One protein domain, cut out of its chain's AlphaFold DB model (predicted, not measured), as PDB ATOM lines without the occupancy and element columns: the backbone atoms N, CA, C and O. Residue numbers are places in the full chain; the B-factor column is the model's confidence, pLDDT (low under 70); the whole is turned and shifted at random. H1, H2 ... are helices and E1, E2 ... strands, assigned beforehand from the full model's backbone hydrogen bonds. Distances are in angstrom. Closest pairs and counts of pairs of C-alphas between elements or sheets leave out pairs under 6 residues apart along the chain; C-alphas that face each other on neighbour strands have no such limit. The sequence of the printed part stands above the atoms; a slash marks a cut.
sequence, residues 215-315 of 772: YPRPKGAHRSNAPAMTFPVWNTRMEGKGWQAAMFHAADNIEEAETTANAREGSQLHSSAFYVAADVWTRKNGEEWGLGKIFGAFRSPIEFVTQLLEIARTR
ATOM      1  N   TYR A 215      34.202   9.229 -47.935       91.06
ATOM      2  CA  TYR A 215      35.393   8.929 -47.162       91.06
ATOM      3  C   TYR A 215      36.508   9.920 -47.472       91.06
ATOM      4  O   TYR A 215      36.824  10.133 -48.648       91.06
ATOM      5  N   PRO A 216      37.152  10.493 -46.441       92.06
ATOM      6  CA  PRO A 216      38.373  11.243 -46.651       92.06
ATOM      7  C   PRO A 216      39.471  10.302 -47.150       92.06
ATOM      8  O   PRO A 216      39.469   9.099 -46.879       92.06
ATOM      9  N   ARG A 217      40.443  10.858 -47.871       93.31
ATOM     10  CA  ARG A 217      41.665  10.126 -48.198       93.31
ATOM     11  C   ARG A 217      42.517  10.002 -46.924       93.31
ATOM     12  O   ARG A 217      42.812  11.042 -46.333       93.31
ATOM     13  N   PRO A 218      42.950   8.794 -46.524       94.69
ATOM     14  CA  PRO A 218      43.906   8.638 -45.431       94.69
ATOM     15  C   PRO A 218      45.199   9.422 -45.695       94.69
ATOM     16  O   PRO A 218      45.665   9.507 -46.837       94.69
ATOM     17  N   LYS A 219      45.792   9.996 -44.644       92.31
ATOM     18  CA  LYS A 219      47.066  10.722 -44.751       92.31
ATOM     19  C   LYS A 219      48.160   9.758 -45.228       92.31
ATOM     20  O   LYS A 219      48.299   8.676 -44.686       92.31
ATOM     21  N   GLY A 220      48.926  10.150 -46.246       90.88
ATOM     22  CA  GLY A 220      49.980   9.305 -46.827       90.88
ATOM     23  C   GLY A 220      49.519   8.366 -47.947       90.88
ATOM     24  O   GLY A 220      50.361   7.864 -48.682       90.88
ATOM     25  N   ALA A 221      48.210   8.185 -48.169       92.38
ATOM     26  CA  ALA A 221      47.747   7.369 -49.290       92.38
ATOM     27  C   ALA A 221      48.077   8.024 -50.642       92.38
ATOM     28  O   ALA A 221      47.589   9.118 -50.956       92.38
ATOM     29  N   HIS A 222      48.828   7.319 -51.490       88.25
ATOM     30  CA  HIS A 222      49.143   7.757 -52.852       88.25
ATOM     31  C   HIS A 222      47.886   7.952 -53.714       88.25
ATOM     32  O   HIS A 222      46.832   7.358 -53.469       88.25
ATOM     33  N   ARG A 223      47.997   8.805 -54.746       81.25
ATOM     34  CA  ARG A 223      46.955   8.997 -55.772       81.25
ATOM     35  C   ARG A 223      46.688   7.681 -56.509       81.25
ATOM     36  O   ARG A 223      47.617   6.917 -56.725       81.25
ATOM     37  N   SER A 224      45.435   7.431 -56.906       72.19
ATOM     38  CA  SER A 224      44.928   6.116 -57.363       72.19
ATOM     39  C   SER A 224      45.687   5.477 -58.530       72.19
ATOM     40  O   SER A 224      45.513   4.285 -58.775       72.19
ATOM     41  N   ASN A 225      46.492   6.265 -59.245       76.81
ATOM     42  CA  ASN A 225      47.214   5.847 -60.443       76.81
ATOM     43  C   ASN A 225      48.707   5.582 -60.179       76.81
ATOM     44  O   ASN A 225      49.384   5.067 -61.059       76.81
ATOM     45  N   ALA A 226      49.229   5.941 -59.002       81.00
ATOM     46  CA  ALA A 226      50.600   5.627 -58.619       81.00
ATOM     47  C   ALA A 226      50.627   4.318 -57.810       81.00
ATOM     48  O   ALA A 226      49.738   4.112 -56.974       81.00
ATOM     49  N   PRO A 227      51.626   3.441 -58.019       85.56
ATOM     50  CA  PRO A 227      51.812   2.283 -57.156       85.56
ATOM     51  C   PRO A 227      52.034   2.767 -55.719       85.56
ATOM     52  O   PRO A 227      52.828   3.675 -55.475       85.56
ATOM     53  N   ALA A 228      51.293   2.194 -54.770       89.94
ATOM     54  CA  ALA A 228      51.502   2.498 -53.363       89.94
ATOM     55  C   ALA A 228      52.814   1.849 -52.910       89.94
ATOM     56  O   ALA A 228      52.977   0.640 -53.055       89.94
ATOM     57  N   MET A 229      53.731   2.662 -52.387       92.31
ATOM     58  CA  MET A 229      55.038   2.205 -51.896       92.31
ATOM     59  C   MET A 229      55.083   2.102 -50.367       92.31
ATOM     60  O   MET A 229      56.012   1.520 -49.819       92.31
ATOM     61  N   THR A 230      54.087   2.662 -49.679       95.19
ATOM     62  CA  THR A 230      53.951   2.647 -48.219       95.19
ATOM     63  C   THR A 230      52.481   2.515 -47.826       95.19
ATOM     64  O   THR A 230      51.581   2.783 -48.629       95.19
ATOM     65  N   PHE A 231      52.227   2.142 -46.571       96.62
ATOM     66  CA  PHE A 231      50.900   2.293 -45.980       96.62
ATOM     67  C   PHE A 231      50.572   3.778 -45.731       96.62
ATOM     68  O   PHE A 231      51.490   4.575 -45.508       96.62
ATOM     69  N   PRO A 232      49.283   4.162 -45.774       97.25
ATOM     70  CA  PRO A 232      48.128   3.339 -46.144       97.25
ATOM     71  C   PRO A 232      47.949   3.174 -47.667       97.25
ATOM     72  O   PRO A 232      48.125   4.105 -48.453       97.25
ATOM     73  N   VAL A 233      47.496   1.992 -48.085       96.94
ATOM     74  CA  VAL A 233      47.008   1.723 -49.447       96.94
ATOM     75  C   VAL A 233      45.524   2.081 -49.488       96.94
ATOM     76  O   VAL A 233      44.757   1.603 -48.655       96.94
ATOM     77  N   TRP A 234      45.081   2.903 -50.443       96.62
ATOM     78  CA  TRP A 234      43.675   3.323 -50.512       96.62
ATOM     79  C   TRP A 234      43.178   3.486 -51.945       96.62
ATOM     80  O   TRP A 234      43.683   4.322 -52.695       96.62
ATOM     81  N   ASN A 235      42.145   2.718 -52.300       94.94
ATOM     82  CA  ASN A 235      41.476   2.746 -53.602       94.94
ATOM     83  C   ASN A 235      42.453   2.634 -54.795       94.94
ATOM     84  O   ASN A 235      42.347   3.358 -55.790       94.94
ATOM     85  N   THR A 236      43.448   1.754 -54.664       93.25
ATOM     86  CA  THR A 236      44.490   1.528 -55.673       93.25
ATOM     87  C   THR A 236      43.936   0.783 -56.881       93.25
ATOM     88  O   THR A 236      43.202  -0.198 -56.746       93.25
ATOM     89  N   ARG A 237      44.335   1.224 -58.077       93.75
ATOM     90  CA  ARG A 237      44.009   0.569 -59.345       93.75
ATOM     91  C   ARG A 237      45.265  -0.031 -59.958       93.75
ATOM     92  O   ARG A 237      46.332   0.568 -59.904       93.75
ATOM     93  N   MET A 238      45.121  -1.208 -60.553       92.19
ATOM     94  CA  MET A 238      46.157  -1.825 -61.374       92.19
ATOM     95  C   MET A 238      45.511  -2.464 -62.591       92.19
ATOM     96  O   MET A 238      44.458  -3.096 -62.482       92.19
ATOM     97  N   GLU A 239      46.150  -2.302 -63.740       92.94
ATOM     98  CA  GLU A 239      45.679  -2.870 -64.994       92.94
ATOM     99  C   GLU A 239      45.557  -4.400 -64.901       92.94
ATOM    100  O   GLU A 239      46.383  -5.079 -64.285       92.94
ATOM    101  N   GLY A 240      44.469  -4.946 -65.450       94.56
ATOM    102  CA  GLY A 240      44.187  -6.385 -65.442       94.56
ATOM    103  C   GLY A 240      43.822  -6.988 -64.076       94.56
ATOM    104  O   GLY A 240      43.647  -8.204 -63.982       94.56
ATOM    105  N   LYS A 241      43.691  -6.186 -63.009       93.88
ATOM    106  CA  LYS A 241      43.318  -6.665 -61.668       93.88
ATOM    107  C   LYS A 241      42.063  -5.967 -61.152       93.88
ATOM    108  O   LYS A 241      41.923  -4.750 -61.238       93.88
ATOM    109  N   GLY A 242      41.166  -6.742 -60.541       94.38
ATOM    110  CA  GLY A 242      40.057  -6.183 -59.763       94.38
ATOM    111  C   GLY A 242      40.572  -5.369 -58.569       94.38
ATOM    112  O   GLY A 242      41.667  -5.627 -58.070       94.38
ATOM    113  N   TRP A 243      39.786  -4.405 -58.083       94.94
ATOM    114  CA  TRP A 243      40.243  -3.426 -57.081       94.94
ATOM    115  C   TRP A 243      40.738  -4.064 -55.777       94.94
ATOM    116  O   TRP A 243      41.779  -3.674 -55.255       94.94
ATOM    117  N   GLN A 244      40.052  -5.098 -55.280       96.56
ATOM    118  CA  GLN A 244      40.492  -5.830 -54.087       96.56
ATOM    119  C   GLN A 244      41.833  -6.543 -54.316       96.56
ATOM    120  O   GLN A 244      42.738  -6.445 -53.494       96.56
ATOM    121  N   ALA A 245      41.985  -7.224 -55.456       96.12
ATOM    122  CA  ALA A 245      43.230  -7.897 -55.818       96.12
ATOM    123  C   ALA A 245      44.374  -6.901 -56.054       96.12
ATOM    124  O   ALA A 245      45.535  -7.221 -55.793       96.12
ATOM    125  N   ALA A 246      44.052  -5.698 -56.539       95.25
ATOM    126  CA  ALA A 246      45.016  -4.625 -56.693       95.25
ATOM    127  C   ALA A 246      45.519  -4.118 -55.339       95.25
ATOM    128  O   ALA A 246      46.725  -4.021 -55.127       95.25
ATOM    129  N   MET A 247      44.601  -3.886 -54.401       96.94
ATOM    130  CA  MET A 247      44.938  -3.516 -53.031       96.94
ATOM    131  C   MET A 247      45.779  -4.605 -52.337       96.94
ATOM    132  O   MET A 247      46.831  -4.277 -51.796       96.94
ATOM    133  N   PHE A 248      45.392  -5.887 -52.423       96.75
ATOM    134  CA  PHE A 248      46.167  -6.985 -51.825       96.75
ATOM    135  C   PHE A 248      47.591  -7.045 -52.357       96.75
ATOM    136  O   PHE A 248      48.529  -7.133 -51.581       96.75
ATOM    137  N   HIS A 249      47.763  -6.957 -53.673       95.75
ATOM    138  CA  HIS A 249      49.091  -7.010 -54.267       95.75
ATOM    139  C   HIS A 249      49.962  -5.811 -53.873       95.75
ATOM    140  O   HIS A 249      51.154  -5.980 -53.657       95.75
ATOM    141  N   ALA A 250      49.392  -4.605 -53.786       95.81
ATOM    142  CA  ALA A 250      50.139  -3.444 -53.313       95.81
ATOM    143  C   ALA A 250      50.578  -3.618 -51.848       95.81
ATOM    144  O   ALA A 250      51.741  -3.393 -51.538       95.81
ATOM    145  N   ALA A 251      49.675  -4.073 -50.975       96.62
ATOM    146  CA  ALA A 251      49.983  -4.327 -49.568       96.62
ATOM    147  C   ALA A 251      51.018  -5.451 -49.381       96.62
ATOM    148  O   ALA A 251      51.975  -5.261 -48.640       96.62
ATOM    149  N   ASP A 252      50.872  -6.572 -50.097       95.56
ATOM    150  CA  ASP A 252      51.803  -7.709 -50.044       95.56
ATOM    151  C   ASP A 252      53.229  -7.281 -50.460       95.56
ATOM    152  O   ASP A 252      54.202  -7.669 -49.819       95.56
ATOM    153  N   ASN A 253      53.360  -6.425 -51.482       95.56
ATOM    154  CA  ASN A 253      54.660  -5.892 -51.906       95.56
ATOM    155  C   ASN A 253      55.302  -4.984 -50.842       95.56
ATOM    156  O   ASN A 253      56.521  -5.005 -50.674       95.56
ATOM    157  N   ILE A 254      54.498  -4.178 -50.140       95.50
ATOM    158  CA  ILE A 254      54.980  -3.322 -49.045       95.50
ATOM    159  C   ILE A 254      55.440  -4.197 -47.869       95.50
ATOM    160  O   ILE A 254      56.545  -3.996 -47.372       95.50
ATOM    161  N   GLU A 255      54.646  -5.201 -47.474       94.06
ATOM    162  CA  GLU A 255      55.004  -6.162 -46.415       94.06
ATOM    163  C   GLU A 255      56.315  -6.901 -46.735       94.06
ATOM    164  O   GLU A 255      57.166  -7.069 -45.859       94.06
ATOM    165  N   GLU A 256      56.506  -7.339 -47.984       93.06
ATOM    166  CA  GLU A 256      57.726  -8.028 -48.424       93.06
ATOM    167  C   GLU A 256      58.955  -7.106 -48.376       93.06
ATOM    168  O   GLU A 256      60.023  -7.515 -47.903       93.06
ATOM    169  N   ALA A 257      58.804  -5.849 -48.804       92.50
ATOM    170  CA  ALA A 257      59.865  -4.849 -48.737       92.50
ATOM    171  C   ALA A 257      60.249  -4.514 -47.282       92.50
ATOM    172  O   ALA A 257      61.436  -4.524 -46.953       92.50
ATOM    173  N   GLU A 258      59.263  -4.295 -46.403       92.25
ATOM    174  CA  GLU A 258      59.483  -4.048 -44.968       92.25
ATOM    175  C   GLU A 258      60.117  -5.273 -44.285       92.25
ATOM    176  O   GLU A 258      61.075  -5.132 -43.530       92.25
ATOM    177  N   THR A 259      59.664  -6.490 -44.605       90.06
ATOM    178  CA  THR A 259      60.250  -7.733 -44.067       90.06
ATOM    179  C   THR A 259      61.712  -7.887 -44.482       90.06
ATOM    180  O   THR A 259      62.554  -8.255 -43.666       90.06
ATOM    181  N   THR A 260      62.035  -7.585 -45.741       90.62
ATOM    182  CA  THR A 260      63.410  -7.663 -46.255       90.62
ATOM    183  C   THR A 260      64.322  -6.627 -45.596       90.62
ATOM    184  O   THR A 260      65.492  -6.917 -45.342       90.62
ATOM    185  N   ALA A 261      63.797  -5.436 -45.295       88.69
ATOM    186  CA  ALA A 261      64.518  -4.410 -44.548       88.69
ATOM    187  C   ALA A 261      64.752  -4.841 -43.088       88.69
ATOM    188  O   ALA A 261      65.898  -4.878 -42.647       88.69
ATOM    189  N   ASN A 262      63.705  -5.281 -42.385       87.25
ATOM    190  CA  ASN A 262      63.769  -5.680 -40.972       87.25
ATOM    191  C   ASN A 262      64.620  -6.934 -40.731       87.25
ATOM    192  O   ASN A 262      65.265  -7.056 -39.692       87.25
ATOM    193  N   ALA A 263      64.668  -7.862 -41.695       87.62
ATOM    194  CA  ALA A 263      65.526  -9.043 -41.612       87.62
ATOM    195  C   ALA A 263      67.018  -8.682 -41.497       87.62
ATOM    196  O   ALA A 263      67.791  -9.457 -40.939       87.62
ATOM    197  N   ARG A 264      67.427  -7.499 -41.979       87.50
ATOM    198  CA  ARG A 264      68.795  -6.985 -41.803       87.50
ATOM    199  C   ARG A 264      69.052  -6.456 -40.392       87.50
ATOM    200  O   ARG A 264      70.200  -6.407 -39.974       87.50
ATOM    201  N   GLU A 265      67.995  -6.098 -39.671       88.12
ATOM    202  CA  GLU A 265      68.041  -5.523 -38.321       88.12
ATOM    203  C   GLU A 265      67.768  -6.562 -37.218       88.12
ATOM    204  O   GLU A 265      67.781  -6.232 -36.037       88.12
ATOM    205  N   GLY A 266      67.519  -7.828 -37.575       86.31
ATOM    206  CA  GLY A 266      67.282  -8.912 -36.612       86.31
ATOM    207  C   GLY A 266      65.903  -8.891 -35.935       86.31
ATOM    208  O   GLY A 266      65.660  -9.683 -35.026       86.31
ATOM    209  N   SER A 267      64.978  -8.030 -36.374       80.94
ATOM    210  CA  SER A 267      63.618  -7.971 -35.826       80.94
ATOM    211  C   SER A 267      62.707  -9.015 -36.484       80.94
ATOM    212  O   SER A 267      62.464  -8.977 -37.689       80.94
ATOM    213  N   GLN A 268      62.176  -9.949 -35.690       70.94
ATOM    214  CA  GLN A 268      61.269 -11.015 -36.152       70.94
ATOM    215  C   GLN A 268      59.779 -10.628 -36.156       70.94
ATOM    216  O   GLN A 268      58.917 -11.485 -36.370       70.94
ATOM    217  N   LEU A 269      59.430  -9.361 -35.920       72.44
ATOM    218  CA  LEU A 269      58.024  -8.976 -35.836       72.44
ATOM    219  C   LEU A 269      57.398  -8.872 -37.239       72.44
ATOM    220  O   LEU A 269      57.445  -7.832 -37.893       72.44
ATOM    221  N   HIS A 270      56.788  -9.963 -37.707       69.62
ATOM    222  CA  HIS A 270      55.966  -9.956 -38.916       69.62
ATOM    223  C   HIS A 270      54.664  -9.187 -38.653       69.62
ATOM    224  O   HIS A 270      53.735  -9.706 -38.036       69.62
ATOM    225  N   SER A 271      54.587  -7.945 -39.131       74.38
ATOM    226  CA  SER A 271      53.334  -7.189 -39.164       74.38
ATOM    227  C   SER A 271      52.534  -7.599 -40.400       74.38
ATOM    228  O   SER A 271      52.998  -7.433 -41.525       74.38
ATOM    229  N   SER A 272      51.342  -8.164 -40.203       88.81
ATOM    230  CA  SER A 272      50.369  -8.334 -41.284       88.81
ATOM    231  C   SER A 272      49.552  -7.057 -41.439       88.81
ATOM    232  O   SER A 272      49.019  -6.551 -40.448       88.81
ATOM    233  N   ALA A 273      49.387  -6.579 -42.667       96.31
ATOM    234  CA  ALA A 273      48.547  -5.437 -42.964       96.31
ATOM    235  C   ALA A 273      47.094  -5.686 -42.543       96.31
ATOM    236  O   ALA A 273      46.568  -6.800 -42.582       96.31
ATOM    237  N   PHE A 274      46.433  -4.600 -42.170       98.00
ATOM    238  CA  PHE A 274      45.031  -4.557 -41.813       98.00
ATOM    239  C   PHE A 274      44.193  -4.145 -43.024       98.00
ATOM    240  O   PHE A 274      44.261  -3.006 -43.489       98.00
ATOM    241  N   TYR A 275      43.414  -5.089 -43.547       98.38
ATOM    242  CA  TYR A 275      42.674  -4.949 -44.799       98.38
ATOM    243  C   TYR A 275      41.245  -4.465 -44.553       98.38
ATOM    244  O   TYR A 275      40.507  -5.059 -43.769       98.38
ATOM    245  N   VAL A 276      40.830  -3.421 -45.268       98.50
ATOM    246  CA  VAL A 276      39.532  -2.761 -45.079       98.50
ATOM    247  C   VAL A 276      38.799  -2.618 -46.411       98.50
ATOM    248  O   VAL A 276      39.393  -2.283 -47.436       98.50
ATOM    249  N   ALA A 277      37.489  -2.843 -46.402       98.31
ATOM    250  CA  ALA A 277      36.567  -2.434 -47.452       98.31
ATOM    251  C   ALA A 277      35.629  -1.339 -46.923       98.31
ATOM    252  O   ALA A 277      35.334  -1.300 -45.730       98.31
ATOM    253  N   ALA A 278      35.136  -0.466 -47.796       97.38
ATOM    254  CA  ALA A 278      34.098   0.503 -47.455       97.38
ATOM    255  C   ALA A 278      33.001   0.524 -48.523       97.38
ATOM    256  O   ALA A 278      33.308   0.450 -49.716       97.38
ATOM    257  N   ASP A 279      31.743   0.615 -48.098       95.69
ATOM    258  CA  ASP A 279      30.596   0.727 -49.006       95.69
ATOM    259  C   ASP A 279      30.576   2.078 -49.712       95.69
ATOM    260  O   ASP A 279      30.693   3.124 -49.089       95.69
ATOM    261  N   VAL A 280      30.347   2.082 -51.017       93.12
ATOM    262  CA  VAL A 280      30.157   3.320 -51.783       93.12
ATOM    263  C   VAL A 280      28.972   3.182 -52.717       93.12
ATOM    264  O   VAL A 280      28.663   2.086 -53.172       93.12
ATOM    265  N   TRP A 281      28.336   4.294 -53.067       90.31
ATOM    266  CA  TRP A 281      27.404   4.312 -54.187       90.31
ATOM    267  C   TRP A 281      28.183   4.315 -55.504       90.31
ATOM    268  O   TRP A 281      29.089   5.122 -55.703       90.31
ATOM    269  N   THR A 282      27.842   3.402 -56.409       88.75
ATOM    270  CA  THR A 282      28.462   3.278 -57.736       88.75
ATOM    271  C   THR A 282      27.391   3.101 -58.799       88.75
ATOM    272  O   THR A 282      26.461   2.331 -58.591       88.75
ATOM    273  N   ARG A 283      27.524   3.765 -59.951       87.19
ATOM    274  CA  ARG A 283      26.697   3.462 -61.127       87.19
ATOM    275  C   ARG A 283      27.335   2.328 -61.916       87.19
ATOM    276  O   ARG A 283      28.519   2.401 -62.245       87.19
ATOM    277  N   LYS A 284      26.557   1.295 -62.236       82.50
ATOM    278  CA  LYS A 284      26.958   0.279 -63.217       82.50
ATOM    279  C   LYS A 284      26.361   0.660 -64.565       82.50
ATOM    280  O   LYS A 284      25.154   0.830 -64.657       82.50
ATOM    281  N   ASN A 285      27.212   0.804 -65.581       80.50
ATOM    282  CA  ASN A 285      26.817   0.968 -66.986       80.50
ATOM    283  C   ASN A 285      25.751   2.049 -67.252       80.50
ATOM    284  O   ASN A 285      24.945   1.906 -68.156       80.50
ATOM    285  N   GLY A 286      25.741   3.130 -66.468       74.00
ATOM    286  CA  GLY A 286      24.863   4.273 -66.711       74.00
ATOM    287  C   GLY A 286      23.419   4.143 -66.218       74.00
ATOM    288  O   GLY A 286      22.750   5.168 -66.184       74.00
ATOM    289  N   GLU A 287      22.944   2.989 -65.753       77.12
ATOM    290  CA  GLU A 287      21.488   2.815 -65.588       77.12
ATOM    291  C   GLU A 287      21.000   2.981 -64.141       77.12
ATOM    292  O   GLU A 287      20.060   3.737 -63.928       77.12
ATOM    293  N   GLU A 288      21.687   2.451 -63.119       87.69
ATOM    294  CA  GLU A 288      21.252   2.637 -61.720       87.69
ATOM    295  C   GLU A 288      22.411   2.726 -60.718       87.69
ATOM    296  O   GLU A 288      23.503   2.171 -60.909       87.69
ATOM    297  N   TRP A 289      22.171   3.452 -59.622       87.25
ATOM    298  CA  TRP A 289      23.066   3.467 -58.472       87.25
ATOM    299  C   TRP A 289      22.925   2.170 -57.677       87.25
ATOM    300  O   TRP A 289      21.864   1.856 -57.153       87.25
ATOM    301  N   GLY A 290      24.033   1.457 -57.516       89.69
ATOM    302  CA  GLY A 290      24.136   0.282 -56.663       89.69
ATOM    303  C   GLY A 290      25.245   0.413 -55.626       89.69
ATOM    304  O   GLY A 290      26.096   1.306 -55.686       89.69
ATOM    305  N   LEU A 291      25.257  -0.524 -54.679       90.56
ATOM    306  CA  LEU A 291      26.334  -0.650 -53.705       90.56
ATOM    307  C   LEU A 291      27.596  -1.202 -54.381       90.56
ATOM    308  O   LEU A 291      27.622  -2.316 -54.906       90.56
ATOM    309  N   GLY A 292      28.651  -0.400 -54.349       93.25
ATOM    310  CA  GLY A 292      30.012  -0.764 -54.700       93.25
ATOM    311  C   GLY A 292      30.911  -0.807 -53.468       93.25
ATOM    312  O   GLY A 292      30.467  -0.642 -52.331       93.25
ATOM    313  N   LYS A 293      32.205  -1.034 -53.701       95.06
ATOM    314  CA  LYS A 293      33.215  -1.119 -52.644       95.06
ATOM    315  C   LYS A 293      34.462  -0.347 -53.032       95.06
ATOM    316  O   LYS A 293      34.913  -0.437 -54.170       95.06
ATOM    317  N   ILE A 294      35.053   0.338 -52.066       95.69
ATOM    318  CA  ILE A 294      36.453   0.765 -52.115       95.69
ATOM    319  C   ILE A 294      37.264  -0.094 -51.153       95.69
ATOM    320  O   ILE A 294      36.739  -0.579 -50.153       95.69
ATOM    321  N   PHE A 295      38.540  -0.293 -51.464       97.62
ATOM    322  CA  PHE A 295      39.420  -1.176 -50.705       97.62
ATOM    323  C   PHE A 295      40.656  -0.417 -50.234       97.62
ATOM    324  O   PHE A 295      41.198   0.411 -50.969       97.62
ATOM    325  N   GLY A 296      41.116  -0.730 -49.028       97.81
ATOM    326  CA  GLY A 296      42.334  -0.188 -48.451       97.81
ATOM    327  C   GLY A 296      43.082  -1.188 -47.582       97.81
ATOM    328  O   GLY A 296      42.537  -2.222 -47.197       97.81
ATOM    329  N   ALA A 297      44.332  -0.863 -47.281       98.19
ATOM    330  CA  ALA A 297      45.162  -1.580 -46.328       98.19
ATOM    331  C   ALA A 297      45.964  -0.589 -45.479       98.19
ATOM    332  O   ALA A 297      46.436   0.432 -45.981       98.19
ATOM    333  N   PHE A 298      46.118  -0.906 -44.202       97.94
ATOM    334  CA  PHE A 298      46.821  -0.107 -43.200       97.94
ATOM    335  C   PHE A 298      47.870  -0.981 -42.519       97.94
ATOM    336  O   PHE A 298      47.734  -2.202 -42.524       97.94
ATOM    337  N   ARG A 299      48.886  -0.399 -41.879       96.56
ATOM    338  CA  ARG A 299      49.869  -1.186 -41.120       96.56
ATOM    339  C   ARG A 299      49.241  -1.833 -39.886       96.56
ATOM    340  O   ARG A 299      49.671  -2.890 -39.448       96.56
ATOM    341  N   SER A 300      48.225  -1.197 -39.300       96.38
ATOM    342  CA  SER A 300      47.520  -1.721 -38.126       96.38
ATOM    343  C   SER A 300      46.078  -1.203 -38.018       96.38
ATOM    344  O   SER A 300      45.750  -0.168 -38.610       96.38
ATOM    345  N   PRO A 301      45.220  -1.846 -37.202       97.25
ATOM    346  CA  PRO A 301      43.900  -1.309 -36.870       97.25
ATOM    347  C   PRO A 301      43.961   0.078 -36.218       97.25
ATOM    348  O   PRO A 301      43.109   0.920 -36.478       97.25
ATOM    349  N   ILE A 302      44.986   0.347 -35.401       96.44
ATOM    350  CA  ILE A 302      45.181   1.648 -34.741       96.44
ATOM    351  C   ILE A 302      45.429   2.747 -35.780       96.44
ATOM    352  O   ILE A 302      44.862   3.839 -35.692       96.44
ATOM    353  N   GLU A 303      46.251   2.453 -36.789       96.50
ATOM    354  CA  GLU A 303      46.494   3.371 -37.899       96.50
ATOM    355  C   GLU A 303      45.206   3.640 -38.685       96.50
ATOM    356  O   GLU A 303      44.879   4.796 -38.942       96.50
ATOM    357  N   PHE A 304      44.426   2.599 -38.989       97.81
ATOM    358  CA  PHE A 304      43.111   2.763 -39.611       97.81
ATOM    359  C   PHE A 304      42.187   3.667 -38.781       97.81
ATOM    360  O   PHE A 304      41.559   4.579 -39.328       97.81
ATOM    361  N   VAL A 305      42.111   3.453 -37.463       97.19
ATOM    362  CA  VAL A 305      41.234   4.253 -36.601       97.19
ATOM    363  C   VAL A 305      41.629   5.727 -36.644       97.19
ATOM    364  O   VAL A 305      40.792   6.588 -36.912       97.19
ATOM    365  N   THR A 306      42.910   6.006 -36.417       95.31
ATOM    366  CA  THR A 306      43.430   7.374 -36.293       95.31
ATOM    367  C   THR A 306      43.460   8.123 -37.624       95.31
ATOM    368  O   THR A 306      43.169   9.318 -37.663       95.31
ATOM    369  N   GLN A 307      43.781   7.443 -38.726       95.62
ATOM    370  CA  GLN A 307      43.902   8.079 -40.038       95.62
ATOM    371  C   GLN A 307      42.609   8.099 -40.845       95.62
ATOM    372  O   GLN A 307      42.537   8.855 -41.815       95.62
ATOM    373  N   LEU A 308      41.613   7.274 -40.505       95.31
ATOM    374  CA  LEU A 308      40.395   7.159 -41.301       95.31
ATOM    375  C   LEU A 308      39.116   7.130 -40.459       95.31
ATOM    376  O   LEU A 308      38.269   8.000 -40.660       95.31
ATOM    377  N   LEU A 309      38.958   6.195 -39.517       96.00
ATOM    378  CA  LEU A 309      37.683   6.024 -38.797       96.00
ATOM    379  C   LEU A 309      37.260   7.281 -38.016       96.00
ATOM    380  O   LEU A 309      36.108   7.693 -38.110       96.00
ATOM    381  N   GLU A 310      38.177   7.897 -37.261       95.00
ATOM    382  CA  GLU A 310      37.879   9.082 -36.434       95.00
ATOM    383  C   GLU A 310      37.576  10.330 -37.278       95.00
ATOM    384  O   GLU A 310      36.883  11.249 -36.833       95.00
ATOM    385  N   ILE A 311      38.081  10.385 -38.514       92.12
ATOM    386  CA  ILE A 311      37.926  11.556 -39.381       92.12
ATOM    387  C   ILE A 311      36.783  11.424 -40.388       92.12
ATOM    388  O   ILE A 311      36.295  12.460 -40.858       92.12
ATOM    389  N   ALA A 312      36.371  10.198 -40.714       91.12
ATOM    390  CA  ALA A 312      35.288   9.910 -41.641       91.12
ATOM    391  C   ALA A 312      33.925  10.260 -41.033       91.12
ATOM    392  O   ALA A 312      33.669  10.040 -39.852       91.12
ATOM    393  N   ARG A 313      33.033  10.814 -41.861       86.44
ATOM    394  CA  ARG A 313      31.636  11.084 -41.471       86.44
ATOM    395  C   ARG A 313      30.749   9.864 -41.712       86.44
ATOM    396  O   ARG A 313      29.839   9.597 -40.935       86.44
ATOM    397  N   THR A 314      31.046   9.115 -42.771       89.00
ATOM    398  CA  THR A 314      30.409   7.836 -43.086       89.00
ATOM    399  C   THR A 314      31.216   6.697 -42.477       89.00
ATOM    400  O   THR A 314      32.440   6.657 -42.607       89.00
ATOM    401  N   ARG A 315      30.530   5.756 -41.826       92.81
ATOM    402  CA  ARG A 315      31.149   4.631 -41.110       92.81
ATOM    403  C   ARG A 315      30.593   3.308 -41.607       92.81
ATOM    404  O   ARG A 315      29.952   2.573 -40.868       92.81
TER     405      ARG A 315
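What this domain is: This is residues 215 to 315 of the 772 residues of the protein "Hypothetical protein" of Cryptomonas curvata (UniProt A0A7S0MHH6). A long antiparallel hairpin, E1 and E2, has helix H1 beside its open half, running on past it, and short H2 at its open end. Unnamed residues 215 to 242 loop over one side, with 233 to 234 pairing with 296 to 297 of E2. The printed part has 101 residues, in order H1, E1, E2, H2, class mixed; it is flat, 55 by 33 by 18 A, and only just compact, close to loose, with radius of gyration of the C-alphas 15.0 A.

How they stand to each other: E1, residues 274 to 284, bends by 69 degrees at 281. E2, residues 288 to 298, is its antiparallel neighbour; N 276 and O 296, 2.8 A, are within hydrogen-bond range. H1, residues 243 to 262, is closest to E2 at C-alphas 244 and 295, 5.9 A. H2, residues 301 to 309, is closest to E1 at C-alphas 274 and 301, 6.0 A. H1 and H2 are apart; in both, every O i to N i+4 pair is within hydrogen-bond range.

Where its parts are: From first to last C-alpha, E1 measures 28.4 A, E2 31.7 A, H1 28.6 A and H2 9.8 A. H1 begins at C-alpha 243 (40.243, -3.426, -57.081); H2 ends at C-alpha 309 (37.683, 6.024, -38.797).

The domain as a whole: The farthest C-alphas, Gly 266 and Glu 287, are 55.4 A apart. The printed part has no cut; H1 to E1 is a long link. Residue 270 has pLDDT under 70.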